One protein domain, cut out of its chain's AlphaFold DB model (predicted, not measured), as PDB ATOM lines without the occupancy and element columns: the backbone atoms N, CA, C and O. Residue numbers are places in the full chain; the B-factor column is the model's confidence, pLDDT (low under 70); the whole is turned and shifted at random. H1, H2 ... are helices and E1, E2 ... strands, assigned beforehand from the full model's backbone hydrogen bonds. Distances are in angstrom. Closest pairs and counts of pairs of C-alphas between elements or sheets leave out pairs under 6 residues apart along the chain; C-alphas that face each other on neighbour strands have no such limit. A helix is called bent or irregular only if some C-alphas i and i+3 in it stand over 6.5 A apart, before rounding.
ATOM      1  N   GLU A 294      79.059  50.101 162.685       95.50
ATOM      2  CA  GLU A 294      78.893  48.769 163.290       95.50
ATOM      3  C   GLU A 294      79.614  47.659 162.512       95.50
ATOM      4  O   GLU A 294      80.067  46.676 163.095       95.50
ATOM      5  N   ASP A 295      79.799  47.835 161.204       93.81
ATOM      6  CA  ASP A 295      80.558  46.894 160.386       93.81
ATOM      7  C   ASP A 295      82.026  46.794 160.848       93.81
ATOM      8  O   ASP A 295      82.682  45.773 160.648       93.81
ATOM      9  N   TYR A 296      82.543  47.834 161.510       96.12
ATOM     10  CA  TYR A 296      83.922  47.927 161.989       96.12
ATOM     11  C   TYR A 296      84.101  47.518 163.456       96.12
ATOM     12  O   TYR A 296      85.168  47.770 164.015       96.12
ATOM     13  N   LEU A 297      83.121  46.849 164.081       95.62
ATOM     14  CA  LEU A 297      83.242  46.331 165.459       95.62
ATOM     15  C   LEU A 297      84.501  45.475 165.670       95.62
ATOM     16  O   LEU A 297      85.124  45.518 166.726       95.62
ATOM     17  N   TRP A 298      84.959  44.776 164.629       96.06
ATOM     18  CA  TRP A 298      86.201  43.998 164.647       96.06
ATOM     19  C   TRP A 298      87.463  44.816 164.985       96.06
ATOM     20  O   TRP A 298      88.480  44.246 165.388       96.06
ATOM     21  N   LEU A 299      87.416  46.140 164.815       97.19
ATOM     22  CA  LEU A 299      88.518  47.070 165.062       97.19
ATOM     23  C   LEU A 299      88.441  47.741 166.447       97.19
ATOM     24  O   LEU A 299      89.392  48.409 166.853       97.19
ATOM     25  N   GLU A 300      87.342  47.565 167.183       97.19
ATOM     26  CA  GLU A 300      87.037  48.318 168.406       97.19
ATOM     27  C   GLU A 300      88.162  48.248 169.450       97.19
ATOM     28  O   GLU A 300      88.642  49.288 169.893       97.19
ATOM     29  N   SER A 301      88.680  47.052 169.752       97.44
ATOM     30  CA  SER A 301      89.778  46.884 170.726       97.44
ATOM     31  C   SER A 301      91.066  47.633 170.344       97.44
ATOM     32  O   SER A 301      91.786  48.149 171.202       97.44
ATOM     33  N   VAL A 302      91.368  47.732 169.046       98.00
ATOM     34  CA  VAL A 302      92.557  48.438 168.547       98.00
ATOM     35  C   VAL A 302      92.359  49.947 168.659       98.00
ATOM     36  O   VAL A 302      93.259  50.659 169.102       98.00
ATOM     37  N   LEU A 303      91.170  50.433 168.296       98.31
ATOM     38  CA  LEU A 303      90.794  51.837 168.442       98.31
ATOM     39  C   LEU A 303      90.791  52.267 169.911       98.31
ATOM     40  O   LEU A 303      91.322  53.324 170.234       98.31
ATOM     41  N   GLU A 304      90.264  51.438 170.807       98.12
ATOM     42  CA  GLU A 304      90.313  51.677 172.250       98.12
ATOM     43  C   GLU A 304      91.761  51.776 172.751       98.12
ATOM     44  O   GLU A 304      92.112  52.699 173.486       98.12
ATOM     45  N   THR A 305      92.638  50.888 172.277       97.44
ATOM     46  CA  THR A 305      94.069  50.924 172.609       97.44
ATOM     47  C   THR A 305      94.731  52.236 172.159       97.44
ATOM     48  O   THR A 305      95.556  52.788 172.891       97.44
ATOM     49  N   ILE A 306      94.359  52.774 170.989       97.62
ATOM     50  CA  ILE A 306      94.800  54.106 170.545       97.62
ATOM     51  C   ILE A 306      94.246  55.185 171.469       97.62
ATOM     52  O   ILE A 306      95.030  55.986 171.973       97.62
ATOM     53  N   ALA A 307      92.934  55.181 171.727       97.75
ATOM     54  CA  ALA A 307      92.249  56.188 172.536       97.75
ATOM     55  C   ALA A 307      92.811  56.296 173.962       97.75
ATOM     56  O   ALA A 307      92.857  57.392 174.515       97.75
ATOM     57  N   LEU A 308      93.290  55.178 174.518       97.06
ATOM     58  CA  LEU A 308      93.944  55.077 175.826       97.06
ATOM     59  C   LEU A 308      95.461  55.349 175.798       97.06
ATOM     60  O   LEU A 308      96.139  55.123 176.797       97.06
ATOM     61  N   ASN A 309      96.016  55.787 174.664       96.44
ATOM     62  CA  ASN A 309      97.452  56.024 174.446       96.44
ATOM     63  C   ASN A 309      98.333  54.791 174.703       96.44
ATOM     64  O   ASN A 309      99.487  54.911 175.112       96.44
ATOM     65  N   LYS A 310      97.811  53.592 174.431       96.75
ATOM     66  CA  LYS A 310      98.514  52.309 174.591       96.75
ATOM     67  C   LYS A 310      98.893  51.666 173.257       96.75
ATOM     68  O   LYS A 310      99.327  50.525 173.230       96.75
ATOM     69  N   ALA A 311      98.777  52.384 172.138       96.69
ATOM     70  CA  ALA A 311      99.007  51.845 170.790       96.69
ATOM     71  C   ALA A 311     100.395  51.210 170.577       96.69
ATOM     72  O   ALA A 311     100.552  50.336 169.726       96.69
ATOM     73  N   SER A 312     101.400  51.605 171.363       96.31
ATOM     74  CA  SER A 312     102.735  50.996 171.359       96.31
ATOM     75  C   SER A 312     102.711  49.500 171.712       96.31
ATOM     76  O   SER A 312     103.530  48.741 171.191       96.31
ATOM     77  N   SER A 313     101.751  49.044 172.528       96.31
ATOM     78  CA  SER A 313     101.626  47.638 172.931       96.31
ATOM     79  C   SER A 313     101.174  46.712 171.802       96.31
ATOM     80  O   SER A 313     101.266  45.496 171.942       96.31
ATOM     81  N   LEU A 314     100.697  47.262 170.680       96.88
ATOM     82  CA  LEU A 314     100.275  46.484 169.510       96.88
ATOM     83  C   LEU A 314     101.467  45.890 168.739       96.88
ATOM     84  O   LEU A 314     101.278  44.985 167.931       96.88
ATOM     85  N   GLY A 315     102.691  46.380 168.981       96.69
ATOM     86  CA  GLY A 315     103.915  45.796 168.424       96.69
ATOM     87  C   GLY A 315     104.006  45.848 166.895       96.69
ATOM     88  O   GLY A 315     104.635  44.978 166.286       96.69
ATOM     89  N   CYS A 316     103.369  46.838 166.265       98.00
ATOM     90  CA  CYS A 316     103.364  46.995 164.815       98.00
ATOM     91  C   CYS A 316     104.785  47.214 164.280       98.00
ATOM     92  O   CYS A 316     105.577  47.978 164.835       98.00
ATOM     93  N   LYS A 317     105.114  46.557 163.169       98.25
ATOM     94  CA  LYS A 317     106.406  46.721 162.497       98.25
ATOM     95  C   LYS A 317     106.286  46.553 160.993       98.25
ATOM     96  O   LYS A 317     105.359  45.912 160.500       98.25
ATOM     97  N   ASP A 318     107.245  47.093 160.258       98.44
ATOM     98  CA  ASP A 318     107.450  46.734 158.861       98.44
ATOM     99  C   ASP A 318     108.229  45.421 158.788       98.44
ATOM    100  O   ASP A 318     109.368  45.324 159.234       98.44
ATOM    101  N   MET A 319     107.610  44.389 158.221       98.25
ATOM    102  CA  MET A 319     108.190  43.050 158.159       98.25
ATOM    103  C   MET A 319     109.353  42.935 157.171       98.25
ATOM    104  O   MET A 319     110.102  41.964 157.242       98.25
ATOM    105  N   ALA A 320     109.510  43.888 156.249       97.56
ATOM    106  CA  ALA A 320     110.647  43.920 155.337       97.56
ATOM    107  C   ALA A 320     111.902  44.507 155.999       97.56
ATOM    108  O   ALA A 320     113.004  44.038 155.728       97.56
ATOM    109  N   THR A 321     111.740  45.520 156.854       97.94
ATOM    110  CA  THR A 321     112.859  46.275 157.453       97.94
ATOM    111  C   THR A 321     113.074  45.982 158.938       97.94
ATOM    112  O   THR A 321     114.128  46.295 159.479       97.94
ATOM    113  N   GLY A 322     112.083  45.403 159.618       98.00
ATOM    114  CA  GLY A 322     112.056  45.226 161.071       98.00
ATOM    115  C   GLY A 322     111.755  46.507 161.855       98.00
ATOM    116  O   GLY A 322     111.707  46.460 163.084       98.00
ATOM    117  N   LYS A 323     111.544  47.645 161.179       97.88
ATOM    118  CA  LYS A 323     111.301  48.942 161.818       97.88
ATOM    119  C   LYS A 323     109.971  48.932 162.576       97.88
ATOM    120  O   LYS A 323     108.946  48.563 162.008       97.88
ATOM    121  N   GLY A 324     109.996  49.346 163.843       97.25
ATOM    122  CA  GLY A 324     108.804  49.473 164.684       97.25
ATOM    123  C   GLY A 324     107.976  50.712 164.343       97.25
ATOM    124  O   GLY A 324     108.528  51.775 164.052       97.25
ATOM    125  N   PHE A 325     106.658  50.564 164.412       97.81
ATOM    126  CA  PHE A 325     105.668  51.604 164.154       97.81
ATOM    127  C   PHE A 325     104.602  51.603 165.256       97.81
ATOM    128  O   PHE A 325     104.303  50.566 165.843       97.81
ATOM    129  N   VAL A 326     104.010  52.764 165.525       97.88
ATOM    130  CA  VAL A 326     102.912  52.935 166.485       97.88
ATOM    131  C   VAL A 326     101.677  53.439 165.739       97.88
ATOM    132  O   VAL A 326     101.765  54.500 165.117       97.88
ATOM    133  N   PRO A 327     100.540  52.725 165.775       98.12
ATOM    134  CA  PRO A 327      99.291  53.199 165.182       98.12
ATOM    135  C   PRO A 327      98.834  54.523 165.800       98.12
ATOM    136  O   PRO A 327      98.831  54.661 167.020       98.12
ATOM    137  N   VAL A 328      98.435  55.486 164.965       98.25
ATOM    138  CA  VAL A 328      98.007  56.823 165.416       98.25
ATOM    139  C   VAL A 328      96.533  57.124 165.147       98.25
ATOM    140  O   VAL A 328      95.919  57.807 165.959       98.25
ATOM    141  N   PHE A 329      95.961  56.632 164.043       98.62
ATOM    142  CA  PHE A 329      94.523  56.687 163.742       98.62
ATOM    143  C   PHE A 329      94.177  55.760 162.566       98.62
ATOM    144  O   PHE A 329      95.063  55.265 161.860       98.62
ATOM    145  N   PHE A 330      92.879  55.562 162.324       98.50
ATOM    146  CA  PHE A 330      92.369  54.770 161.201       98.50
ATOM    147  C   PHE A 330      91.517  55.582 160.227       98.50
ATOM    148  O   PHE A 330      90.833  56.517 160.626       98.50
ATOM    149  N   VAL A 331      91.505  55.192 158.954       97.88
ATOM    150  CA  VAL A 331      90.543  55.670 157.951       97.88
ATOM    151  C   VAL A 331      89.573  54.540 157.616       97.88
ATOM    152  O   VAL A 331      90.002  53.453 157.218       97.88
ATOM    153  N   LEU A 332      88.280  54.812 157.786       97.31
ATOM    154  CA  LEU A 332      87.160  53.886 157.612       97.31
ATOM    155  C   LEU A 332      86.174  54.418 156.560       97.31
ATOM    156  O   LEU A 332      86.246  55.576 156.148       97.31
ATOM    157  N   GLY A 333      85.213  53.588 156.159       92.12
ATOM    158  CA  GLY A 333      84.084  53.994 155.320       92.12
ATOM    159  C   GLY A 333      84.286  53.655 153.846       92.12
ATOM    160  O   GLY A 333      83.629  52.754 153.339       92.12
ATOM    161  N   ALA A 334      85.212  54.299 153.140       82.38
ATOM    162  CA  ALA A 334      85.381  54.058 151.707       82.38
ATOM    163  C   ALA A 334      86.269  52.834 151.417       82.38
ATOM    164  O   ALA A 334      87.485  52.878 151.601       82.38
ATOM    165  N   CYS A 335      85.687  51.759 150.873       74.94
ATOM    166  CA  CYS A 335      86.459  50.740 150.158       74.94
ATOM    167  C   CYS A 335      86.256  50.948 148.650       74.94
ATOM    168  O   CYS A 335      85.154  50.716 148.150       74.94
ATOM    169  N   PRO A 336      87.284  51.361 147.885       60.84
ATOM    170  CA  PRO A 336      87.131  51.615 146.452       60.84
ATOM    171  C   PRO A 336      86.872  50.341 145.634       60.84
ATOM    172  O   PRO A 336      86.595  50.430 144.439       60.84
ATOM    173  N   ASN A 337      86.989  49.152 146.237       73.50
ATOM    174  CA  ASN A 337      86.881  47.886 145.531       73.50
ATOM    175  C   ASN A 337      85.847  46.954 146.174       73.50
ATOM    176  O   ASN A 337      86.103  46.367 147.219       73.50
ATOM    177  N   ILE A 338      84.733  46.733 145.473       74.25
ATOM    178  CA  ILE A 338      83.659  45.797 145.852       74.25
ATOM    179  C   ILE A 338      84.181  44.349 145.974       74.25
ATOM    180  O   ILE A 338      83.621  43.539 146.704       74.25
ATOM    181  N   PHE A 339      85.268  44.007 145.272       80.25
ATOM    182  CA  PHE A 339      85.882  42.677 145.336       80.25
ATOM    183  C   PHE A 339      86.828  42.497 146.524       80.25
ATOM    184  O   PHE A 339      87.247  41.376 146.817       80.25
ATOM    185  N   CYS A 340      87.204  43.584 147.193       77.56
ATOM    186  CA  CYS A 340      87.918  43.496 148.448       77.56
ATOM    187  C   CYS A 340      86.879  43.383 149.562       77.56
ATOM    188  O   CYS A 340      85.954  44.187 149.630       77.56
ATOM    189  N   GLY A 341      87.040  42.390 150.441       87.00
ATOM    190  CA  GLY A 341      86.300  42.375 151.703       87.00
ATOM    191  C   GLY A 341      86.547  43.662 152.495       87.00
ATOM    192  O   GLY A 341      87.360  44.493 152.101       87.00
ATOM    193  N   MET A 342      85.858  43.816 153.615       91.25
ATOM    194  CA  MET A 342      85.987  44.978 154.491       91.25
ATOM    195  C   MET A 342      87.429  45.196 154.964       91.25
ATOM    196  O   MET A 342      88.108  44.234 155.321       91.25
ATOM    197  N   GLN A 343      87.907  46.441 154.927       94.75
ATOM    198  CA  GLN A 343      89.267  46.826 155.329       94.75
ATOM    199  C   GLN A 343      89.249  48.246 155.888       94.75
ATOM    200  O   GLN A 343      88.381  49.045 155.542       94.75
ATOM    201  N   ALA A 344      90.245  48.556 156.705       96.75
ATOM    202  CA  ALA A 344      90.545  49.896 157.189       96.75
ATOM    203  C   ALA A 344      91.972  50.274 156.782       96.75
ATOM    204  O   ALA A 344      92.793  49.392 156.532       96.75
ATOM    205  N   ILE A 345      92.296  51.564 156.741       97.62
ATOM    206  CA  ILE A 345      93.689  52.009 156.598       97.62
ATOM    207  C   ILE A 345      94.180  52.466 157.948       97.62
ATOM    208  O   ILE A 345      93.566  53.330 158.564       97.62
ATOM    209  N   MET A 346      95.301  51.914 158.381       98.44
ATOM    210  CA  MET A 346      95.969  52.332 159.598       98.44
ATOM    211  C   MET A 346      97.099  53.284 159.246       98.44
ATOM    212  O   MET A 346      97.975  52.923 158.462       98.44
ATOM    213  N   TYR A 347      97.090  54.473 159.841       98.69
ATOM    214  CA  TYR A 347      98.241  55.368 159.834       98.69
ATOM    215  C   TYR A 347      99.077  55.063 161.064       98.69
ATOM    216  O   TYR A 347      98.542  54.940 162.168       98.69
ATOM    217  N   SER A 348     100.384  54.932 160.872       98.50
ATOM    218  CA  SER A 348     101.323  54.617 161.942       98.50
ATOM    219  C   SER A 348     102.561  55.492 161.850       98.50
ATOM    220  O   SER A 348     102.965  55.890 160.761       98.50
ATOM    221  N   VAL A 349     103.188  55.760 162.992       98.25
ATOM    222  CA  VAL A 349     104.408  56.565 163.076       98.25
ATOM    223  C   VAL A 349     105.589  55.737 163.580       98.25
ATOM    224  O   VAL A 349     105.465  54.985 164.548       98.25
ATOM    225  N   GLY A 350     106.732  55.846 162.909       97.38
ATOM    226  CA  GLY A 350     108.001  55.255 163.325       97.38
ATOM    227  C   GLY A 350     108.708  56.094 164.394       97.38
ATOM    228  O   GLY A 350     108.390  57.264 164.608       97.38
ATOM    229  N   GLY A 351     109.716  55.525 165.066       94.88
ATOM    230  CA  GLY A 351     110.479  56.245 166.103       94.88
ATOM    231  C   GLY A 351     111.184  57.521 165.603       94.88
ATOM    232  O   GLY A 351     111.335  58.498 166.342       94.88
ATOM    233  N   ASP A 352     111.542  57.549 164.320       95.44
ATOM    234  CA  ASP A 352     112.128  58.697 163.619       95.44
ATOM    235  C   ASP A 352     111.103  59.768 163.207       95.44
ATOM    236  O   ASP A 352     111.493  60.832 162.740       95.44
ATOM    237  N   GLY A 353     109.807  59.537 163.438       95.94
ATOM    238  CA  GLY A 353     108.732  60.438 163.022       95.94
ATOM    239  C   GLY A 353     108.221  60.194 161.600       95.94
ATOM    240  O   GLY A 353     107.338  60.924 161.160       95.94
ATOM    241  N   GLU A 354     108.722  59.178 160.887       97.31
ATOM    242  CA  GLU A 354     108.147  58.782 159.598       97.31
ATOM    243  C   GLU A 354     106.702  58.312 159.794       97.31
ATOM    244  O   GLU A 354     106.442  57.440 160.623       97.31
ATOM    245  N   VAL A 355     105.774  58.856 159.008       98.31
ATOM    246  CA  VAL A 355     104.378  58.411 158.981       98.31
ATOM    247  C   VAL A 355     104.171  57.518 157.761       98.31
ATOM    248  O   VAL A 355     104.350  57.961 156.627       98.31
ATOM    249  N   ASP A 356     103.769  56.273 157.995       98.06
ATOM    250  CA  ASP A 356     103.433  55.301 156.950       98.06
ATOM    251  C   ASP A 356     102.010  54.767 157.161       98.06
ATOM    252  O   ASP A 356     101.376  55.002 158.194       98.06
ATOM    253  N   PHE A 357     101.472  54.078 156.159       98.25
ATOM    254  CA  PHE A 357     100.116  53.548 156.212       98.25
ATOM    255  C   PHE A 357      99.942  52.278 155.382       98.25
ATOM    256  O   PHE A 357     100.577  52.074 154.344       98.25
ATOM    257  N   TRP A 358      99.031  51.418 155.825       98.19
ATOM    258  CA  TRP A 358      98.692  50.173 155.139       98.19
ATOM    259  C   TRP A 358      97.297  49.676 155.522       98.19
ATOM    260  O   TRP A 358      96.635  50.227 156.402       98.19
ATOM    261  N   TRP A 359      96.833  48.640 154.825       97.50
ATOM    262  CA  TRP A 359      95.522  48.046 155.056       97.50
ATOM    263  C   TRP A 359      95.507  47.164 156.314       97.50
ATOM    264  O   TRP A 359      96.413  46.372 156.561       97.50
ATOM    265  N   VAL A 360      94.426  47.225 157.075       97.56
ATOM    266  CA  VAL A 360      94.123  46.310 158.178       97.56
ATOM    267  C   VAL A 360      92.816  45.609 157.851       97.56
ATOM    268  O   VAL A 360      91.903  46.209 157.278       97.56
ATOM    269  N   LYS A 361      92.753  44.311 158.141       95.44
ATOM    270  CA  LYS A 361      91.642  43.445 157.741       95.44
ATOM    271  C   LYS A 361      91.012  42.800 158.977       95.44
ATOM    272  O   LYS A 361      91.728  42.548 159.950       95.44
ATOM    273  N   PRO A 362      89.712  42.476 158.933       95.56
ATOM    274  CA  PRO A 362      89.124  41.598 159.928       95.56
ATOM    275  C   PRO A 362      89.781  40.216 159.846       95.56
ATOM    276  O   PRO A 362      90.179  39.753 158.769       95.56
ATOM    277  N   GLY A 363      89.881  39.560 160.993       94.69
ATOM    278  CA  GLY A 363      90.253  38.161 161.110       94.69
ATOM    279  C   GLY A 363      89.246  37.267 160.400       94.69
ATOM    280  O   GLY A 363      88.099  37.641 160.132       94.69
ATOM    281  N   LYS A 364      89.660  36.038 160.102       90.62
ATOM    282  CA  LYS A 364      88.695  34.994 159.756       90.62
ATOM    283  C   LYS A 364      87.934  34.653 161.032       90.62
ATOM    284  O   LYS A 364      88.475  33.961 161.880       90.62
ATOM    285  N   GLY A 365      86.727  35.193 161.186       80.56
ATOM    286  CA  GLY A 365      85.912  34.905 162.362       80.56
ATOM    287  C   GLY A 365      85.633  33.409 162.501       80.56
ATOM    288  O   GLY A 365      85.497  32.706 161.498       80.56
ATOM    289  N   ASP A 366      85.448  32.952 163.737       73.00
ATOM    290  CA  ASP A 366      85.144  31.553 164.085       73.00
ATOM    291  C   ASP A 366      83.703  31.134 163.708       73.00
ATOM    292  O   ASP A 366      83.109  30.239 164.300       73.00
ATOM    293  N   GLY A 367      83.082  31.827 162.748       67.69
ATOM    294  CA  GLY A 367      81.681  31.656 162.355       67.69
ATOM    295  C   GLY A 367      80.666  32.388 163.240       67.69
ATOM    296  O   GLY A 367      79.518  32.528 162.828       67.69
ATOM    297  N   ASN A 368      81.067  32.923 164.399       72.44
ATOM    298  CA  ASN A 368      80.146  33.543 165.365       72.44
ATOM    299  C   ASN A 368      79.906  35.054 165.154       72.44
ATOM    300  O   ASN A 368      79.465  35.752 166.061       72.44
ATOM    301  N   GLY A 369      80.255  35.591 163.981       69.69
ATOM    302  CA  GLY A 369      80.046  37.005 163.628       69.69
ATOM    303  C   GLY A 369      80.962  38.018 164.329       69.69
ATOM    304  O   GLY A 369      81.078  39.136 163.845       69.69
ATOM    305  N   ASN A 370      81.667  37.631 165.397       78.06
ATOM    306  CA  ASN A 370      82.581  38.504 166.134       78.06
ATOM    307  C   ASN A 370      84.040  38.285 165.704       78.06
ATOM    308  O   ASN A 370      84.886  37.853 166.486       78.06
ATOM    309  N   ALA A 371      84.321  38.478 164.415       84.69
ATOM    310  CA  ALA A 371      85.699  38.433 163.946       84.69
ATOM    311  C   ALA A 371      86.462  39.594 164.596       84.69
ATOM    312  O   ALA A 371      86.075  40.735 164.402       84.69
ATOM    313  N   GLY A 372      87.520  39.331 165.362       94.50
ATOM    314  CA  GLY A 372      88.445  40.387 165.787       94.50
ATOM    315  C   GLY A 372      89.295  40.886 164.614       94.50
ATOM    316  O   GLY A 372      89.139  40.439 163.478       94.50
ATOM    317  N   VAL A 373      90.240  41.784 164.874       96.69
ATOM    318  CA  VAL A 373      91.248  42.181 163.882       96.69
ATOM    319  C   VAL A 373      92.164  41.003 163.508       96.69
ATOM    320  O   VAL A 373      92.566  40.213 164.361       96.69
ATOM    321  N   GLU A 374      92.549  40.885 162.233       96.88
ATOM    322  CA  GLU A 374      93.633  39.983 161.831       96.88
ATOM    323  C   GLU A 374      94.959  40.584 162.316       96.88
ATOM    324  O   GLU A 374      95.519  41.468 161.661       96.88
ATOM    325  N   LEU A 375      95.472  40.100 163.453       97.06
ATOM    326  CA  LEU A 375      96.656  40.656 164.125       97.06
ATOM    327  C   LEU A 375      97.880  40.761 163.206       97.06
ATOM    328  O   LEU A 375      98.615  41.744 163.266       97.06
ATOM    329  N   ASN A 376      98.072  39.807 162.290       97.81
ATOM    330  CA  ASN A 376      99.179  39.864 161.331       97.81
ATOM    331  C   ASN A 376      99.086  41.078 160.392       97.81
ATOM    332  O   ASN A 376     100.104  41.591 159.944       97.81
ATOM    333  N   THR A 377      97.881  41.587 160.113       97.81
ATOM    334  CA  THR A 377      97.702  42.788 159.279       97.81
ATOM    335  C   THR A 377      97.930  44.100 160.027       97.81
ATOM    336  O   THR A 377      97.970  45.149 159.388       97.81
ATOM    337  N   LEU A 378      98.148  44.069 161.349       98.19
ATOM    338  CA  LEU A 378      98.625  45.240 162.091       98.19
ATOM    339  C   LEU A 378     100.085  45.570 161.759       98.19
ATOM    340  O   LEU A 378     100.486  46.719 161.881       98.19
ATOM    341  N   SER A 379     100.879  44.596 161.309       98.50
ATOM    342  CA  SER A 379     102.228  44.832 160.778       98.50
ATOM    343  C   SER A 379     102.192  45.010 159.261       98.50
ATOM    344  O   SER A 379     101.307  44.489 158.580       98.50
ATOM    345  N   ARG A 380     103.152  45.746 158.698       98.50
ATOM    346  CA  ARG A 380     103.220  45.981 157.252       98.50
ATOM    347  C   ARG A 380     103.864  44.788 156.547       98.50
ATOM    348  O   ARG A 380     105.010  44.427 156.807       98.50
ATOM    349  N   HIS A 381     103.138  44.210 155.597       98.44
ATOM    350  CA  HIS A 381     103.547  43.101 154.742       98.44
ATOM    351  C   HIS A 381     103.456  43.502 153.262       98.44
ATOM    352  O   HIS A 381     102.372  43.627 152.682       98.44
ATOM    353  N   ALA A 382     104.608  43.611 152.595       97.69
ATOM    354  CA  ALA A 382     104.666  43.870 151.152       97.69
ATOM    355  C   ALA A 382     104.268  42.649 150.293       97.69
ATOM    356  O   ALA A 382     103.844  42.791 149.139       97.69
ATOM    357  N   LYS A 383     104.417  41.433 150.836       97.06
ATOM    358  CA  LYS A 383     104.213  40.145 150.151       97.06
ATOM    359  C   LYS A 383     103.610  39.109 151.111       97.06
ATOM    360  O   LYS A 383     103.591  39.318 152.319       97.06
ATOM    361  N   GLY A 384     103.166  37.974 150.567       96.75
ATOM    362  CA  GLY A 384     102.679  36.830 151.344       96.75
ATOM    363  C   GLY A 384     101.173  36.857 151.650       96.75
ATOM    364  O   GLY A 384     100.454  37.718 151.136       96.75
ATOM    365  N   PRO A 385     100.681  35.906 152.466       96.12
ATOM    366  CA  PRO A 385      99.250  35.735 152.747       96.12
ATOM    367  C   PRO A 385      98.626  36.929 153.481       96.12
ATOM    368  O   PRO A 385      97.457  37.240 153.267       96.12
ATOM    369  N   HIS A 386      99.420  37.647 154.277       96.88
ATOM    370  CA  HIS A 386      98.987  38.834 155.018       96.88
ATOM    371  C   HIS A 386      99.304  40.144 154.287       96.88
ATOM    372  O   HIS A 386      99.287  41.201 154.907       96.88
ATOM    373  N   LYS A 387      99.582  40.101 152.971       96.81
ATOM    374  CA  LYS A 387      99.901  41.302 152.188       96.81
ATOM    375  C   LYS A 387      98.849  42.390 152.403       96.81
ATOM    376  O   LYS A 387      97.654  42.187 152.144       96.81
ATOM    377  N   ASN A 388      99.330  43.554 152.805       96.94
ATOM    378  CA  ASN A 388      98.501  44.700 153.138       96.94
ATOM    379  C   ASN A 388      99.110  46.053 152.745       96.94
ATOM    380  O   ASN A 388      98.516  47.085 153.033       96.94
ATOM    381  N   ASP A 389     100.241  46.067 152.037       96.88
ATOM    382  CA  ASP A 389     100.777  47.294 151.442       96.88
ATOM    383  C   ASP A 389      99.722  48.019 150.570       96.88
ATOM    384  O   ASP A 389      98.983  47.356 149.825       96.88
ATOM    385  N   PRO A 390      99.638  49.365 150.626       94.06
ATOM    386  CA  PRO A 390      98.607  50.132 149.931       94.06
ATOM    387  C   PRO A 390      98.660  50.009 148.399       94.06
ATOM    388  O   PRO A 390      97.650  50.250 147.726       94.06
ATOM    389  N   GLY A 391      99.797  49.621 147.813       94.19
ATOM    390  CA  GLY A 391      99.943  49.416 146.375       94.19
ATOM    391  C   GLY A 391      99.474  50.625 145.558       94.19
ATOM    392  O   GLY A 391      99.932  51.748 145.756       94.19
ATOM    393  N   ARG A 392      98.518  50.411 144.645       91.19
ATOM    394  CA  ARG A 392      97.975  51.471 143.772       91.19
ATOM    395  C   ARG A 392      97.179  52.549 144.511       91.19
ATOM    396  O   ARG A 392      96.974  53.614 143.946       91.19
ATOM    397  N   SER A 393      96.737  52.287 145.741       89.56
ATOM    398  CA  SER A 393      96.014  53.281 146.545       89.56
ATOM    399  C   SER A 393      96.943  54.292 147.230       89.56
ATOM    400  O   SER A 393      96.482  55.340 147.675       89.56
ATOM    401  N   LYS A 394      98.260  54.025 147.266       93.75
ATOM    402  CA  LYS A 394      99.248  54.861 147.962       93.75
ATOM    403  C   LYS A 394      99.165  56.356 147.602       93.75
ATOM    404  O   LYS A 394      99.149  57.157 148.530       93.75
ATOM    405  N   PRO A 395      99.048  56.774 146.325       91.25
ATOM    406  CA  PRO A 395      98.986  58.198 145.983       91.25
ATOM    407  C   PRO A 395      97.780  58.946 146.569       91.25
ATOM    408  O   PRO A 395      97.852  60.157 146.727       91.25
ATOM    409  N   PHE A 396      96.686  58.251 146.898       88.19
ATOM    410  CA  PHE A 396      95.477  58.879 147.442       88.19
ATOM    411  C   PHE A 396      95.585  59.174 148.940       88.19
ATOM    412  O   PHE A 396      95.018  60.150 149.419       88.19
ATOM    413  N   TYR A 397      96.326  58.342 149.668       92.81
ATOM    414  CA  TYR A 397      96.478  58.434 151.123       92.81
ATOM    415  C   TYR A 397      97.794  59.100 151.539       92.81
ATOM    416  O   TYR A 397      97.888  59.691 152.612       92.81
ATOM    417  N   LYS A 398      98.796  59.094 150.654       94.62
ATOM    418  CA  LYS A 398     100.092  59.735 150.893       94.62
ATOM    419  C   LYS A 398      99.998  61.221 151.286       94.62
ATOM    420  O   LYS A 398     100.685  61.571 152.238       94.62
ATOM    421  N   PRO A 399      99.161  62.072 150.664       94.06
ATOM    422  CA  PRO A 399      99.070  63.478 151.060       94.06
ATOM    423  C   PRO A 399      98.709  63.675 152.539       94.06
ATOM    424  O   PRO A 399      99.288  64.529 153.200       94.06
ATOM    425  N   LEU A 400      97.810  62.846 153.083       95.00
ATOM    426  CA  LEU A 400      97.448  62.921 154.498       95.00
ATOM    427  C   LEU A 400      98.612  62.488 155.400       95.00
ATOM    428  O   LEU A 400      98.849  63.120 156.421       95.00
ATOM    429  N   ALA A 401      99.365  61.451 155.017       97.00
ATOM    430  CA  ALA A 401     100.568  61.042 155.749       97.00
ATOM    431  C   ALA A 401     101.638  62.145 155.734       97.00
ATOM    432  O   ALA A 401     102.254  62.422 156.761       97.00
ATOM    433  N   ASP A 402     101.813  62.802 154.585       96.75
ATOM    434  CA  ASP A 402     102.776  63.884 154.396       96.75
ATOM    435  C   ASP A 402     102.449  65.095 155.282       96.75
ATOM    436  O   ASP A 402     103.368  65.662 155.871       96.75
ATOM    437  N   PHE A 403     101.163  65.430 155.472       96.44
ATOM    438  CA  PHE A 403     100.749  66.486 156.406       96.44
ATOM    439  C   PHE A 403     101.265  66.240 157.828       96.44
ATOM    440  O   PHE A 403     101.826  67.150 158.441       96.44
ATOM    441  N   PHE A 404     101.140  65.012 158.339       97.94
ATOM    442  CA  PHE A 404     101.631  64.663 159.675       97.94
ATOM    443  C   PHE A 404     103.152  64.558 159.739       97.94
ATOM    444  O   PHE A 404     103.758  65.067 160.681       97.94
ATOM    445  N   ALA A 405     103.777  63.925 158.744       97.38
ATOM    446  CA  ALA A 405     105.227  63.740 158.711       97.38
ATOM    447  C   ALA A 405     105.984  65.078 158.652       97.38
ATOM    448  O   ALA A 405     107.066  65.205 159.219       97.38
ATOM    449  N   GLN A 406     105.414  66.077 157.974       97.50
ATOM    450  CA  GLN A 406     106.035  67.388 157.768       97.50
ATOM    451  C   GLN A 406     105.576  68.441 158.782       97.50
ATOM    452  O   GLN A 406     106.017  69.587 158.706       97.50
ATOM    453  N   ASN A 407     104.703  68.072 159.725       97.25
ATOM    454  CA  ASN A 407     104.053  68.997 160.651       97.25
ATOM    455  C   ASN A 407     103.407  70.198 159.920       97.25
ATOM    456  O   ASN A 407     103.613  71.358 160.291       97.25
ATOM    457  N   GLN A 408     102.729  69.924 158.799       97.12
ATOM    458  CA  GLN A 408     102.275  70.948 157.862       97.12
ATOM    459  C   GLN A 408     101.114  71.764 158.443       97.12
ATOM    460  O   GLN A 408     100.233  71.233 159.120       97.12
ATOM    461  N   THR A 409     101.077  73.057 158.116       97.00
ATOM    462  CA  THR A 409      99.933  73.934 158.389       97.00
ATOM    463  C   THR A 409      99.155  74.193 157.102       97.00
ATOM    464  O   THR A 409      99.734  74.597 156.093       97.00
ATOM    465  N   VAL A 410      97.840  73.974 157.136       95.38
ATOM    466  CA  VAL A 410      96.904  74.266 156.044       95.38
ATOM    467  C   VAL A 410      95.837  75.218 156.579       95.38
ATOM    468  O   VAL A 410      94.991  74.824 157.376       95.38
ATOM    469  N   GLY A 411      95.891  76.485 156.164       94.38
ATOM    470  CA  GLY A 411      95.041  77.528 156.744       94.38
ATOM    471  C   GLY A 411      95.402  77.791 158.209       94.38
ATOM    472  O   GLY A 411      96.553  78.094 158.516       94.38
ATOM    473  N   ASP A 412      94.423  77.668 159.101       95.69
ATOM    474  CA  ASP A 412      94.555  77.783 160.559       95.69
ATOM    475  C   ASP A 412      94.799  76.431 161.256       95.69
ATOM    476  O   ASP A 412      94.878  76.373 162.486       95.69
ATOM    477  N   LEU A 413      94.920  75.347 160.483       97.25
ATOM    478  CA  LEU A 413      95.021  73.986 160.990       97.25
ATOM    479  C   LEU A 413      96.438  73.435 160.838       97.25
ATOM    480  O   LEU A 413      96.935  73.258 159.724       97.25
ATOM    481  N   ARG A 414      97.080  73.108 161.959       97.69
ATOM    482  CA  ARG A 414      98.369  72.411 162.005       97.69
ATOM    483  C   ARG A 414      98.160  70.915 162.221       97.69
ATOM    484  O   ARG A 414      97.473  70.512 163.156       97.69
ATOM    485  N   PHE A 415      98.791  70.103 161.386       98.31
ATOM    486  CA  PHE A 415      98.830  68.648 161.507       98.31
ATOM    487  C   PHE A 415     100.109  68.268 162.234       98.31
ATOM    488  O   PHE A 415     101.167  68.721 161.823       98.31
ATOM    489  N   GLY A 416     100.043  67.447 163.279       98.25
ATOM    490  CA  GLY A 416     101.243  67.071 164.023       98.25
ATOM    491  C   GLY A 416     101.158  65.703 164.681       98.25
ATOM    492  O   GLY A 416     100.088  65.106 164.797       98.25
ATOM    493  N   ILE A 417     102.317  65.200 165.102       98.19
ATOM    494  CA  ILE A 417     102.440  63.993 165.917       98.19
ATOM    495  C   ILE A 417     102.994  64.392 167.280       98.19
ATOM    496  O   ILE A 417     104.095  64.936 167.380       98.19
ATOM    497  N   GLU A 418     102.248  64.095 168.337       97.06
ATOM    498  CA  GLU A 418     102.744  64.165 169.702       97.06
ATOM    499  C   GLU A 418     103.402  62.832 170.051       97.06
ATOM    500  O   GLU A 418     102.779  61.766 169.985       97.06
ATOM    501  N   LYS A 419     104.691  62.886 170.386       95.25
ATOM    502  CA  LYS A 419     105.415  61.731 170.911       95.25
ATOM    503  C   LYS A 419     105.108  61.645 172.403       95.25
ATOM    504  O   LYS A 419     105.437  62.572 173.139       95.25
ATOM    505  N   GLY A 420     104.465  60.558 172.821       87.50
ATOM    506  CA  GLY A 420     104.245  60.285 174.235       87.50
ATOM    507  C   GLY A 420     105.562  60.046 174.978       87.50
ATOM    508  O   GLY A 420     106.611  59.821 174.366       87.50
ATOM    509  N   GLU A 421     105.498  60.067 176.308       87.50
ATOM    510  CA  GLU A 421     106.600  59.588 177.143       87.50
ATOM    511  C   GLU A 421     106.980  58.139 176.785       87.50
ATOM    512  O   GLU A 421     106.152  57.402 176.245       87.50
ATOM    513  N   PRO A 422     108.209  57.685 177.085       80.62
ATOM    514  CA  PRO A 422     108.590  56.291 176.891       80.62
ATOM    515  C   PRO A 422     107.571  55.333 177.532       80.62
ATOM    516  O   PRO A 422     107.400  55.314 178.746       80.62
ATOM    517  N   GLY A 423     106.882  54.542 176.708       77.62
ATOM    518  CA  GLY A 423     105.806  53.639 177.139       77.62
ATOM    519  C   GLY A 423     104.395  54.149 176.824       77.62
ATOM    520  O   GLY A 423     103.506  53.330 176.597       77.62
ATOM    521  N   SER A 424     104.206  55.461 176.689       83.56
ATOM    522  CA  SER A 424     103.008  56.049 176.087       83.56
ATOM    523  C   SER A 424     103.077  55.945 174.561       83.56
ATOM    524  O   SER A 424     104.135  56.086 173.946       83.56
ATOM    525  N   GLY A 425     101.938  55.684 173.925       88.69
ATOM    526  CA  GLY A 425     101.819  55.714 172.470       88.69
ATOM    527  C   GLY A 425     101.963  57.135 171.914       88.69
ATOM    528  O   GLY A 425     101.613  58.111 172.580       88.69
ATOM    529  N   SER A 426     102.456  57.249 170.681       96.19
ATOM    530  CA  SER A 426     102.372  58.488 169.897       96.19
ATOM    531  C   SER A 426     100.926  58.760 169.478       96.19
ATOM    532  O   SER A 426     100.182  57.820 169.196       96.19
ATOM    533  N   ARG A 427     100.536  60.035 169.366       97.81
ATOM    534  CA  ARG A 427      99.200  60.445 168.902       97.81
ATOM    535  C   ARG A 427      99.288  61.458 167.773       97.81
ATOM    536  O   ARG A 427     100.055  62.412 167.841       97.81
ATOM    537  N   ALA A 428      98.474  61.266 166.740       98.44
ATOM    538  CA  ALA A 428      98.253  62.300 165.740       98.44
ATOM    539  C   ALA A 428      97.288  63.350 166.290       98.44
ATOM    540  O   ALA A 428      96.300  63.006 166.943       98.44
ATOM    541  N   PHE A 429      97.552  64.620 166.007       98.56
ATOM    542  CA  PHE A 429      96.678  65.710 166.395       98.56
ATOM    543  C   PHE A 429      96.474  66.717 165.267       98.56
ATOM    544  O   PHE A 429      97.337  66.922 164.411       98.56
ATOM    545  N   LEU A 430      95.323  67.373 165.320       98.38
ATOM    546  CA  LEU A 430      95.031  68.597 164.595       98.38
ATOM    547  C   LEU A 430      95.006  69.738 165.601       98.38
ATOM    548  O   LEU A 430      94.414  69.619 166.670       98.38
ATOM    549  N   GLU A 431      95.665  70.838 165.290       98.25
ATOM    550  CA  GLU A 431      95.722  71.994 166.169       98.25
ATOM    551  C   GLU A 431      95.225  73.221 165.420       98.25
ATOM    552  O   GLU A 431      95.831  73.653 164.441       98.25
ATOM    553  N   GLN A 432      94.095  73.753 165.873       96.75
ATOM    554  CA  GLN A 432      93.494  74.950 165.306       96.75
ATOM    555  C   GLN A 432      94.040  76.175 166.040       96.75
ATOM    556  O   GLN A 432      93.921  76.261 167.264       96.75
ATOM    557  N   VAL A 433      94.642  77.106 165.300       94.19
ATOM    558  CA  VAL A 433      95.236  78.334 165.843       94.19
ATOM    559  C   VAL A 433      94.359  79.521 165.453       94.19
ATOM    560  O   VAL A 433      94.392  79.974 164.313       94.19
ATOM    561  N   SER A 434      93.580  80.046 166.400       92.81
ATOM    562  CA  SER A 434      92.686  81.187 166.167       92.81
ATOM    563  C   SER A 434      92.769  82.194 167.310       92.81
ATOM    564  O   SER A 434      92.671  81.836 168.481       92.81
ATOM    565  N   GLY A 435      92.995  83.470 166.980       89.50
ATOM    566  CA  GLY A 435      93.001  84.560 167.966       89.50
ATOM    567  C   GLY A 435      94.038  84.410 169.090       89.50
ATOM    568  O   GLY A 435      93.801  84.872 170.202       89.50
ATOM    569  N   GLY A 436      95.160  83.728 168.833       91.12
ATOM    570  CA  GLY A 436      96.185  83.436 169.845       91.12
ATOM    571  C   GLY A 436      95.841  82.273 170.783       91.12
ATOM    572  O   GLY A 436      96.675  81.893 171.602       91.12
ATOM    573  N   GLN A 437      94.656  81.675 170.645       94.12
ATOM    574  CA  GLN A 437      94.306  80.419 171.294       94.12
ATOM    575  C   GLN A 437      94.590  79.250 170.355       94.12
ATOM    576  O   GLN A 437      94.399  79.328 169.140       94.12
ATOM    577  N   SER A 438      95.071  78.158 170.939       96.06
ATOM    578  CA  SER A 438      95.381  76.928 170.230       96.06
ATOM    579  C   SER A 438      94.567  75.797 170.840       96.06
ATOM    580  O   SER A 438      94.687  75.521 172.035       96.06
ATOM    581  N   THR A 439      93.706  75.167 170.041       96.94
ATOM    582  CA  THR A 439      92.925  74.004 170.478       96.94
ATOM    583  C   THR A 439      93.424  72.761 169.768       96.94
ATOM    584  O   THR A 439      93.331  72.670 168.541       96.94
ATOM    585  N   ARG A 440      93.928  71.802 170.544       97.88
ATOM    586  CA  ARG A 440      94.427  70.523 170.039       97.88
ATOM    587  C   ARG A 440      93.332  69.457 170.055       97.88
ATOM    588  O   ARG A 440      92.544  69.367 170.991       97.88
ATOM    589  N   GLN A 441      93.294  68.660 168.996       98.31
ATOM    590  CA  GLN A 441      92.312  67.618 168.725       98.31
ATOM    591  C   GLN A 441      93.065  66.331 168.384       98.31
ATOM    592  O   GLN A 441      93.669  66.227 167.320       98.31
ATOM    593  N   TYR A 442      93.056  65.353 169.283       98.50
ATOM    594  CA  TYR A 442      93.768  64.086 169.115       98.50
ATOM    595  C   TYR A 442      92.954  63.132 168.260       98.50
ATOM    596  O   TYR A 442      91.887  62.674 168.668       98.50
ATOM    597  N   MET A 443      93.451  62.827 167.069       98.50
ATOM    598  CA  MET A 443      92.725  62.003 166.115       98.50
ATOM    599  C   MET A 443      92.529  60.584 166.642       98.50
ATOM    600  O   MET A 443      93.399  60.009 167.300       98.50
ATOM    601  N   HIS A 444      91.358  60.037 166.337       98.44
ATOM    602  CA  HIS A 444      90.969  58.667 166.656       98.44
ATOM    603  C   HIS A 444      90.718  57.884 165.369       98.44
ATOM    604  O   HIS A 444      91.392  56.894 165.079       98.44
ATOM    605  N   LEU A 445      89.808  58.392 164.532       98.50
ATOM    606  CA  LEU A 445      89.552  57.855 163.200       98.50
ATOM    607  C   LEU A 445      89.046  58.931 162.235       98.50
ATOM    608  O   LEU A 445      88.597  60.004 162.634       98.50
ATOM    609  N   VAL A 446      89.093  58.617 160.947       98.31
ATOM    610  CA  VAL A 446      88.532  59.403 159.849       98.31
ATOM    611  C   VAL A 446      87.492  58.546 159.144       98.31
ATOM    612  O   VAL A 446      87.807  57.479 158.621       98.31
ATOM    613  N   TRP A 447      86.252  59.012 159.111       97.81
ATOM    614  CA  TRP A 447      85.164  58.374 158.384       97.81
ATOM    615  C   TRP A 447      85.023  59.003 156.998       97.81
ATOM    616  O   TRP A 447      84.685  60.180 156.897       97.81
ATOM    617  N   GLN A 448      85.272  58.237 155.936       96.50
ATOM    618  CA  GLN A 448      85.068  58.659 154.547       96.50
ATOM    619  C   GLN A 448      83.656  58.290 154.094       96.50
ATOM    620  O   GLN A 448      83.327  57.109 154.012       96.50
ATOM    621  N   GLU A 449      82.834  59.289 153.776       94.94
ATOM    622  CA  GLU A 449      81.425  59.069 153.423       94.94
ATOM    623  C   GLU A 449      81.141  59.286 151.937       94.94
ATOM    624  O   GLU A 449      80.416  58.497 151.332       94.94
ATOM    625  N   ASP A 450      81.726  60.321 151.331       93.25
ATOM    626  CA  ASP A 450      81.499  60.626 149.920       93.25
ATOM    627  C   ASP A 450      82.796  61.014 149.207       93.25
ATOM    628  O   ASP A 450      83.675  61.664 149.770       93.25
ATOM    629  N   TRP A 451      82.939  60.598 147.954       92.69
ATOM    630  CA  TRP A 451      84.120  60.874 147.147       92.69
ATOM    631  C   TRP A 451      83.796  60.857 145.660       92.69
ATOM    632  O   TRP A 451      82.846  60.230 145.190       92.69
ATOM    633  N   THR A 452      84.651  61.507 144.878       91.12
ATOM    634  CA  THR A 452      84.563  61.432 143.422       91.12
ATOM    635  C   THR A 452      84.952  60.039 142.926       91.12
ATOM    636  O   THR A 452      86.133  59.700 142.858       91.12
ATOM    637  N   SER A 453      83.970  59.246 142.504       86.50
ATOM    638  CA  SER A 453      84.194  57.929 141.888       86.50
ATOM    639  C   SER A 453      84.641  58.013 140.421       86.50
ATOM    640  O   SER A 453      85.347  57.133 139.930       86.50
ATOM    641  N   ASN A 454      84.270  59.083 139.708       88.06
ATOM    642  CA  ASN A 454      84.578  59.242 138.288       88.06
ATOM    643  C   ASN A 454      86.031  59.729 138.061       88.06
ATOM    644  O   ASN A 454      86.351  60.884 138.387       88.06
ATOM    645  N   PRO A 455      86.913  58.932 137.420       85.31
ATOM    646  CA  PRO A 455      88.292  59.332 137.136       85.31
ATOM    647  C   PRO A 455      88.393  60.525 136.173       85.31
ATOM    648  O   PRO A 455      89.370  61.264 136.251       85.31
ATOM    649  N   PHE A 456      87.369  60.804 135.364       91.31
ATOM    650  CA  PHE A 456      87.334  61.939 134.429       91.31
ATOM    651  C   PHE A 456      86.674  63.202 134.992       91.31
ATOM    652  O   PHE A 456      86.628  64.224 134.308       91.31
ATOM    653  N   SER A 457      86.156  63.162 136.226       92.00
ATOM    654  CA  SER A 457      85.622  64.369 136.862       92.00
ATOM    655  C   SER A 457      86.715  65.432 136.980       92.00
ATOM    656  O   SER A 457      87.807  65.125 137.469       92.00
ATOM    657  N   ARG A 458      86.406  66.661 136.543       92.75
ATOM    658  CA  ARG A 458      87.312  67.822 136.609       92.75
ATOM    659  C   ARG A 458      87.624  68.227 138.046       92.75
ATOM    660  O   ARG A 458      88.726  68.685 138.312       92.75
ATOM    661  N   SER A 459      86.662  68.050 138.946       93.25
ATOM    662  CA  SER A 459      86.850  68.210 140.382       93.25
ATOM    663  C   SER A 459      87.024  66.844 141.033       93.25
ATOM    664  O   SER A 459      86.282  65.902 140.739       93.25
ATOM    665  N   LYS A 460      88.020  66.732 141.910       91.62
ATOM    666  CA  LYS A 460      88.204  65.584 142.796       91.62
ATOM    667  C   LYS A 460      87.871  66.013 144.205       91.62
ATOM    668  O   LYS A 460      88.374  67.033 144.668       91.62
ATOM    669  N   TYR A 461      87.054  65.220 144.878       92.75
ATOM    670  CA  TYR A 461      86.743  65.453 146.268       92.75
ATOM    671  C   TYR A 461      86.711  64.181 147.103       92.75
ATOM    672  O   TYR A 461      86.448  63.092 146.588       92.75
ATOM    673  N   VAL A 462      86.944  64.368 148.400       93.81
ATOM    674  CA  VAL A 462      86.663  63.412 149.474       93.81
ATOM    675  C   VAL A 462      86.011  64.187 150.614       93.81
ATOM    676  O   VAL A 462      86.515  65.237 150.998       93.81
ATOM    677  N   LYS A 463      84.904  63.686 151.147       95.50
ATOM    678  CA  LYS A 463      84.147  64.270 152.252       95.50
ATOM    679  C   LYS A 463      83.878  63.216 153.310       95.50
ATOM    680  O   LYS A 463      83.746  62.024 153.014       95.50
ATOM    681  N   GLY A 464      83.772  63.665 154.547       96.62
ATOM    682  CA  GLY A 464      83.579  62.767 155.664       96.62
ATOM    683  C   GLY A 464      83.596  63.490 156.994       96.62
ATOM    684  O   GLY A 464      83.404  64.705 157.053       96.62
ATOM    685  N   LYS A 465      83.872  62.741 158.059       97.94
ATOM    686  CA  LYS A 465      84.042  63.285 159.406       97.94
ATOM    687  C   LYS A 465      85.341  62.800 160.036       97.94
ATOM    688  O   LYS A 465      85.734  61.652 159.861       97.94
ATOM    689  N   ILE A 466      86.004  63.679 160.775       98.38
ATOM    690  CA  ILE A 466      87.130  63.324 161.640       98.38
ATOM    691  C   ILE A 466      86.589  63.156 163.050       98.38
ATOM    692  O   ILE A 466      85.895  64.043 163.540       98.38
ATOM    693  N   VAL A 467      86.918  62.034 163.683       98.75
ATOM    694  CA  VAL A 467      86.617  61.739 165.083       98.75
ATOM    695  C   VAL A 467      87.882  61.928 165.909       98.75
ATOM    696  O   VAL A 467      88.953  61.442 165.535       98.75
ATOM    697  N   TYR A 468      87.763  62.621 167.036       98.75
ATOM    698  CA  TYR A 468      88.902  62.987 167.871       98.75
ATOM    699  C   TYR A 468      88.529  63.119 169.352       98.75
ATOM    700  O   TYR A 468      87.358  63.253 169.711       98.75
ATOM    701  N   GLN A 469      89.549  63.113 170.207       98.56
ATOM    702  CA  GLN A 469      89.477  63.452 171.628       98.56
ATOM    703  C   GLN A 469      90.042  64.863 171.844       98.56
ATOM    704  O   GLN A 469      91.010  65.259 171.194       98.56
ATOM    705  N   LYS A 470      89.462  65.631 172.769       98.12
ATOM    706  CA  LYS A 470      90.047  66.912 173.221       98.12
ATOM    707  C   LYS A 470      91.083  66.696 174.325       98.12
ATOM    708  O   LYS A 470      92.091  67.391 174.370       98.12
ATOM    709  N   ASP A 471      90.838  65.697 175.165       97.31
ATOM    710  CA  ASP A 471      91.739  65.222 176.208       97.31
ATOM    711  C   ASP A 471      92.020  63.730 175.957       97.31
ATOM    712  O   ASP A 471      91.074  62.936 175.948       97.31
ATOM    713  N   PRO A 472      93.281  63.326 175.726       96.06
ATOM    714  CA  PRO A 472      93.619  61.948 175.406       96.06
ATOM    715  C   PRO A 472      93.518  61.012 176.626       96.06
ATOM    716  O   PRO A 472      93.694  59.810 176.460       96.06
ATOM    717  N   GLN A 473      93.246  61.528 177.832       95.88
ATOM    718  CA  GLN A 473      92.990  60.733 179.041       95.88
ATOM    719  C   GLN A 473      91.501  60.415 179.247       95.88
ATOM    720  O   GLN A 473      91.154  59.578 180.078       95.88
ATOM    721  N   VAL A 474      90.609  61.063 178.491       97.81
ATOM    722  CA  VAL A 474      89.159  60.902 178.630       97.81
ATOM    723  C   VAL A 474      88.600  60.213 177.387       97.81
ATOM    724  O   VAL A 474      88.778  60.684 176.261       97.81
ATOM    725  N   LEU A 475      87.863  59.113 177.576       98.19
ATOM    726  CA  LEU A 475      87.131  58.412 176.510       98.19
ATOM    727  C   LEU A 475      85.851  59.170 176.130       98.19
ATOM    728  O   LEU A 475      84.727  58.708 176.320       98.19
ATOM    729  N   LYS A 476      86.043  60.386 175.625       98.44
ATOM    730  CA  LYS A 476      84.990  61.260 175.122       98.44
ATOM    731  C   LYS A 476      85.392  61.770 173.753       98.44
ATOM    732  O   LYS A 476      86.411  62.445 173.594       98.44
ATOM    733  N   PHE A 477      84.561  61.444 172.779       98.62
ATOM    734  CA  PHE A 477      84.824  61.689 171.378       98.62
ATOM    735  C   PHE A 477      83.927  62.795 170.845       98.62
ATOM    736  O   PHE A 477      82.800  63.003 171.300       98.62
ATOM    737  N   TYR A 478      84.463  63.493 169.858       98.56
ATOM    738  CA  TYR A 478      83.820  64.557 169.107       98.56
ATOM    739  C   TYR A 478      84.020  64.274 167.624       98.56
ATOM    740  O   TYR A 478      84.983  63.599 167.249       98.56
ATOM    741  N   SER A 479      83.152  64.816 166.774       98.56
ATOM    742  CA  SER A 479      83.355  64.761 165.329       98.56
ATOM    743  C   SER A 479      83.112  66.095 164.646       98.56
ATOM    744  O   SER A 479      82.311  66.911 165.098       98.56
ATOM    745  N   ARG A 480      83.849  66.326 163.558       98.19
ATOM    746  CA  ARG A 480      83.687  67.480 162.666       98.19
ATOM    747  C   ARG A 480      83.720  67.019 161.224       98.19
ATOM    748  O   ARG A 480      84.485  66.116 160.877       98.19
ATOM    749  N   GLN A 481      82.915  67.656 160.384       97.75
ATOM    750  CA  GLN A 481      82.952  67.424 158.945       97.75
ATOM    751  C   GLN A 481      84.251  67.958 158.350       97.75
ATOM    752  O   GLN A 481      84.721  69.027 158.728       97.75
ATOM    753  N   TYR A 482      84.812  67.224 157.396       97.44
ATOM    754  CA  TYR A 482      85.946  67.675 156.605       97.44
ATOM    755  C   TYR A 482      85.669  67.474 155.117       97.44
ATOM    756  O   TYR A 482      84.878  66.610 154.719       97.44
ATOM    757  N   ALA A 483      86.356  68.257 154.294       95.69
ATOM    758  CA  ALA A 483      86.376  68.077 152.854       95.69
ATOM    759  C   ALA A 483      87.797  68.258 152.318       95.69
ATOM    760  O   ALA A 483      88.555  69.111 152.763       95.69
ATOM    761  N   ILE A 484      88.156  67.446 151.333       94.12
ATOM    762  CA  ILE A 484      89.345  67.630 150.509       94.12
ATOM    763  C   ILE A 484      88.831  67.927 149.114       94.12
ATOM    764  O   ILE A 484      88.285  67.031 148.478       94.12
ATOM    765  N   LEU A 485      88.981  69.162 148.640       94.12
ATOM    766  CA  LEU A 485      88.540  69.607 147.318       94.12
ATOM    767  C   LEU A 485      89.760  69.960 146.472       94.12
ATOM    768  O   LEU A 485      90.447  70.938 146.744       94.12
ATOM    769  N   ASN A 486      90.047  69.159 145.443       91.56
ATOM    770  CA  ASN A 486      91.216  69.323 144.570       91.56
ATOM    771  C   ASN A 486      92.542  69.448 145.348       91.56
ATOM    772  O   ASN A 486      93.414  70.223 144.974       91.56
ATOM    773  N   GLY A 487      92.674  68.695 146.445       88.19
ATOM    774  CA  GLY A 487      93.843  68.726 147.331       88.19
ATOM    775  C   GLY A 487      93.770  69.760 148.459       88.19
ATOM    776  O   GLY A 487      94.539  69.651 149.409       88.19
ATOM    777  N   ASN A 488      92.823  70.701 148.421       92.12
ATOM    778  CA  ASN A 488      92.625  71.663 149.501       92.12
ATOM    779  C   ASN A 488      91.810  71.028 150.623       92.12
ATOM    780  O   ASN A 488      90.651  70.666 150.418       92.12
ATOM    781  N   PHE A 489      92.424  70.894 151.794       94.81
ATOM    782  CA  PHE A 489      91.780  70.378 152.993       94.81
ATOM    783  C   PHE A 489      91.037  71.500 153.728       94.81
ATOM    784  O   PHE A 489      91.605  72.563 153.975       94.81
ATOM    785  N   THR A 490      89.788  71.249 154.114       95.62
ATOM    786  CA  THR A 490      88.981  72.117 154.974       95.62
ATOM    787  C   THR A 490      88.338  71.303 156.095       95.62
ATOM    788  O   THR A 490      87.946  70.149 155.902       95.62
ATOM    789  N   LEU A 491      88.221  71.913 157.275       96.88
ATOM    790  CA  LEU A 491      87.553  71.355 158.450       96.88
ATOM    791  C   LEU A 491      86.420  72.299 158.858       96.88
ATOM    792  O   LEU A 491      86.631  73.505 158.953       96.88
ATOM    793  N   SER A 492      85.228  71.759 159.093       96.62
ATOM    794  CA  SER A 492      84.093  72.544 159.579       96.62
ATOM    795  C   SER A 492      84.370  73.085 160.982       96.62
ATOM    796  O   SER A 492      84.974  72.407 161.819       96.62
ATOM    797  N   SER A 493      83.893  74.298 161.259       95.38
ATOM    798  CA  SER A 493      83.838  74.846 162.618       95.38
ATOM    799  C   SER A 493      82.742  74.193 163.463       95.38
ATOM    800  O   SER A 493      82.819  74.237 164.689       95.38
ATOM    801  N   GLU A 494      81.731  73.603 162.820       96.75
ATOM    802  CA  GLU A 494      80.625  72.926 163.491       96.75
ATOM    803  C   GLU A 494      81.048  71.542 163.986       96.75
ATOM    804  O   GLU A 494      81.582  70.718 163.238       96.75
ATOM    805  N   GLU A 495      80.799  71.304 165.269       97.56
ATOM    806  CA  GLU A 495      81.134  70.084 165.988       97.56
ATOM    807  C   GLU A 495      79.848  69.331 166.337       97.56
ATOM    808  O   GLU A 495      78.900  69.920 166.858       97.56
ATOM    809  N   ASP A 496      79.818  68.029 166.054       97.44
ATOM    810  CA  ASP A 496      78.703  67.165 166.436       97.44
ATOM    811  C   ASP A 496      78.630  66.995 167.969       97.44
ATOM    812  O   ASP A 496      79.646  67.138 168.664       97.44
ATOM    813  N   PRO A 497      77.460  66.613 168.524       97.75
ATOM    814  CA  PRO A 497      77.342  66.267 169.936       97.75
ATOM    815  C   PRO A 497      78.357  65.191 170.366       97.75
ATOM    816  O   PRO A 497      78.595  64.238 169.618       97.75
ATOM    817  N   PRO A 498      78.936  65.301 171.576       98.38
ATOM    818  CA  PRO A 498      79.918  64.337 172.050       98.38
ATOM    819  C   PRO A 498      79.304  62.957 172.292       98.38
ATOM    820  O   PRO A 498      78.140  62.838 172.678       98.38
ATOM    821  N   PHE A 499      80.125  61.918 172.163       98.50
ATOM    822  CA  PHE A 499      79.754  60.529 172.442       98.50
ATOM    823  C   PHE A 499      80.879  59.784 173.180       98.50
ATOM    824  O   PHE A 499      82.011  60.261 173.250       98.50
ATOM    825  N   HIS A 500      80.554  58.629 173.768       98.25
ATOM    826  CA  HIS A 500      81.478  57.850 174.613       98.25
ATOM    827  C   HIS A 500      81.838  56.479 174.026       98.25
ATOM    828  O   HIS A 500      82.770  55.837 174.498       98.25
ATOM    829  N   SER A 501      81.115  56.016 173.004       98.19
ATOM    830  CA  SER A 501      81.432  54.766 172.315       98.19
ATOM    831  C   SER A 501      82.724  54.902 171.505       98.19
ATOM    832  O   SER A 501      82.983  55.950 170.912       98.19
ATOM    833  N   ILE A 502      83.528  53.834 171.455       98.19
ATOM    834  CA  ILE A 502      84.800  53.810 170.713       98.19
ATOM    835  C   ILE A 502      84.569  53.990 169.210       98.19
ATOM    836  O   ILE A 502      85.335  54.682 168.535       98.19
ATOM    837  N   LEU A 503      83.504  53.385 168.685       98.00
ATOM    838  CA  LEU A 503      83.011  53.632 167.336       98.00
ATOM    839  C   LEU A 503      81.885  54.673 167.369       98.00
ATOM    840  O   LEU A 503      81.062  54.662 168.291       98.00
ATOM    841  N   PRO A 504      81.815  55.577 166.380       97.88
ATOM    842  CA  PRO A 504      80.728  56.535 166.299       97.88
ATOM    843  C   PRO A 504      79.408  55.842 165.933       97.88
ATOM    844  O   PRO A 504      79.396  54.785 165.304       97.88
ATOM    845  N   GLY A 505      78.284  56.470 166.279       97.19
ATOM    846  CA  GLY A 505      76.963  56.027 165.836       97.19
ATOM    847  C   GLY A 505      76.703  56.305 164.350       97.19
ATOM    848  O   GLY A 505      77.503  56.926 163.645       97.19
ATOM    849  N   ALA A 506      75.528  55.896 163.864       96.44
ATOM    850  CA  ALA A 506      75.113  56.092 162.469       96.44
ATOM    851  C   ALA A 506      75.086  57.569 162.015       96.44
ATOM    852  O   ALA A 506      75.177  57.843 160.818       96.44
ATOM    853  N   ASN A 507      75.013  58.520 162.952       95.94
ATOM    854  CA  ASN A 507      75.066  59.963 162.695       95.94
ATOM    855  C   ASN A 507      76.408  60.439 162.101       95.94
ATOM    856  O   ASN A 507      76.496  61.555 161.584       95.94
ATOM    857  N   ILE A 508      77.458  59.607 162.120       97.06
ATOM    858  CA  ILE A 508      78.720  59.921 161.431       97.06
ATOM    859  C   ILE A 508      78.545  60.039 159.907       97.06
ATOM    860  O   ILE A 508      79.336  60.703 159.239       97.06
ATOM    861  N   LYS A 509      77.492  59.417 159.361       95.44
ATOM    862  CA  LYS A 509      77.158  59.447 157.931       95.44
ATOM    863  C   LYS A 509      76.397  60.707 157.519       95.44
ATOM    864  O   LYS A 509      76.303  61.001 156.332       95.44
ATOM    865  N   ASP A 510      75.842  61.448 158.476       94.69
ATOM    866  CA  ASP A 510      75.071  62.653 158.188       94.69
ATOM    867  C   ASP A 510      76.043  63.821 157.930       94.69
ATOM    868  O   ASP A 510      76.594  64.407 158.864       94.69
TER     869      ASP A 510
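This is residues 294 to 510 of the 514 residues of the protein "Hypothetical protein" of Alexandrium monilatum (UniProt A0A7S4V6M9). What does the model look like? One large, strongly twisted sheet of nine strands curls round helix H4, while H1 and the short H2 lie over the opposite face. Three groups of strands, E1 E2 E3, E4 E5 and E7 E8 E9, branch from the long, bent strand E6. How is it built along the chain? The 217 printed residues hold five named helices and nine named strands in the order H1 H2 E1 E2 E3 H3 H4 E4 E5 E6 E7 E8 E9 H5, of mixed class, helices and strands. E1 E2 E3 and E4 to E9 are meanders, each strand the antiparallel neighbour of the one before, and E1 beside E6 is parallel. The whole is compact, with a radius of gyration of the C-alphas of 16.7 A and spans of 51 by 47 by 34 A.

Where do the first elements run? H1, residues 294 to 307, begins at C-alpha 294 (78.893, 48.769, 163.290) and is irregular, C-alphas 295 and 298 being 7.6 A apart. H2 is residues 311 to 314. E1 is residues 325 to 332, 19.8 A, E2 344 to 350, 19.3 A, and E3 355 to 360. Which helices follow? H3 is residues 375 to 378. H4, residues 391 to 405, spans 19.6 A and is irregular, C-alphas 392 and 395 being 7.2 A apart. And the rest? E4 is residues 413 to 418, E5 427 to 434, E6 437 to 451, 32.7 A, and E7 461 to 469, 25.6 A. E8 is residues 477 to 485, 25.6 A, E9 488 to 495, and H5 506 to 509, ending at C-alpha 509 (77.158, 59.447, 157.931).

How does the sheet branch? E6 bends by 82 degrees at residue 444, with E1 and E5 on one side of it and E7 on the other side. N 332 and O 446 of E1 and E6 are 2.8 A apart, N 430 and O 441 of E5 and E6 2.8 A, and N 447 and O 465 of E6 and E7 2.8 A. Where are the helices? H1, at a height of 8.3 A, and H2, at 7.5 A, are on the same face, and H4 is on the opposite face, its closest C-alphas to E4 being Phe 404 and Gly 416, 5.0 A. H3 is on the sheet at a height of 8.4 A, and H5 only grazes it with residues 507 to 509. Are the helix backbones within range? O i to N i+4 pairs are within hydrogen-bond range in 5 of 10 for H1 and 5 of 11 for H4, which has 9 of 12 for O i to N i+3; H2, H3 and H5 are too short for an i+4 pair.

How large is it? The two C-alphas farthest apart, of Gly 367 and Gly 435, are 54.4 A apart. Is it unbroken, and which links are long? The printed part has no cut, and the links E1 to E2, E3 to H3 and H3 to H4 are long. Where is confidence low? Residues 336, 367 and 369 are under 70, and the mean pLDDT of the printed part is 94.5.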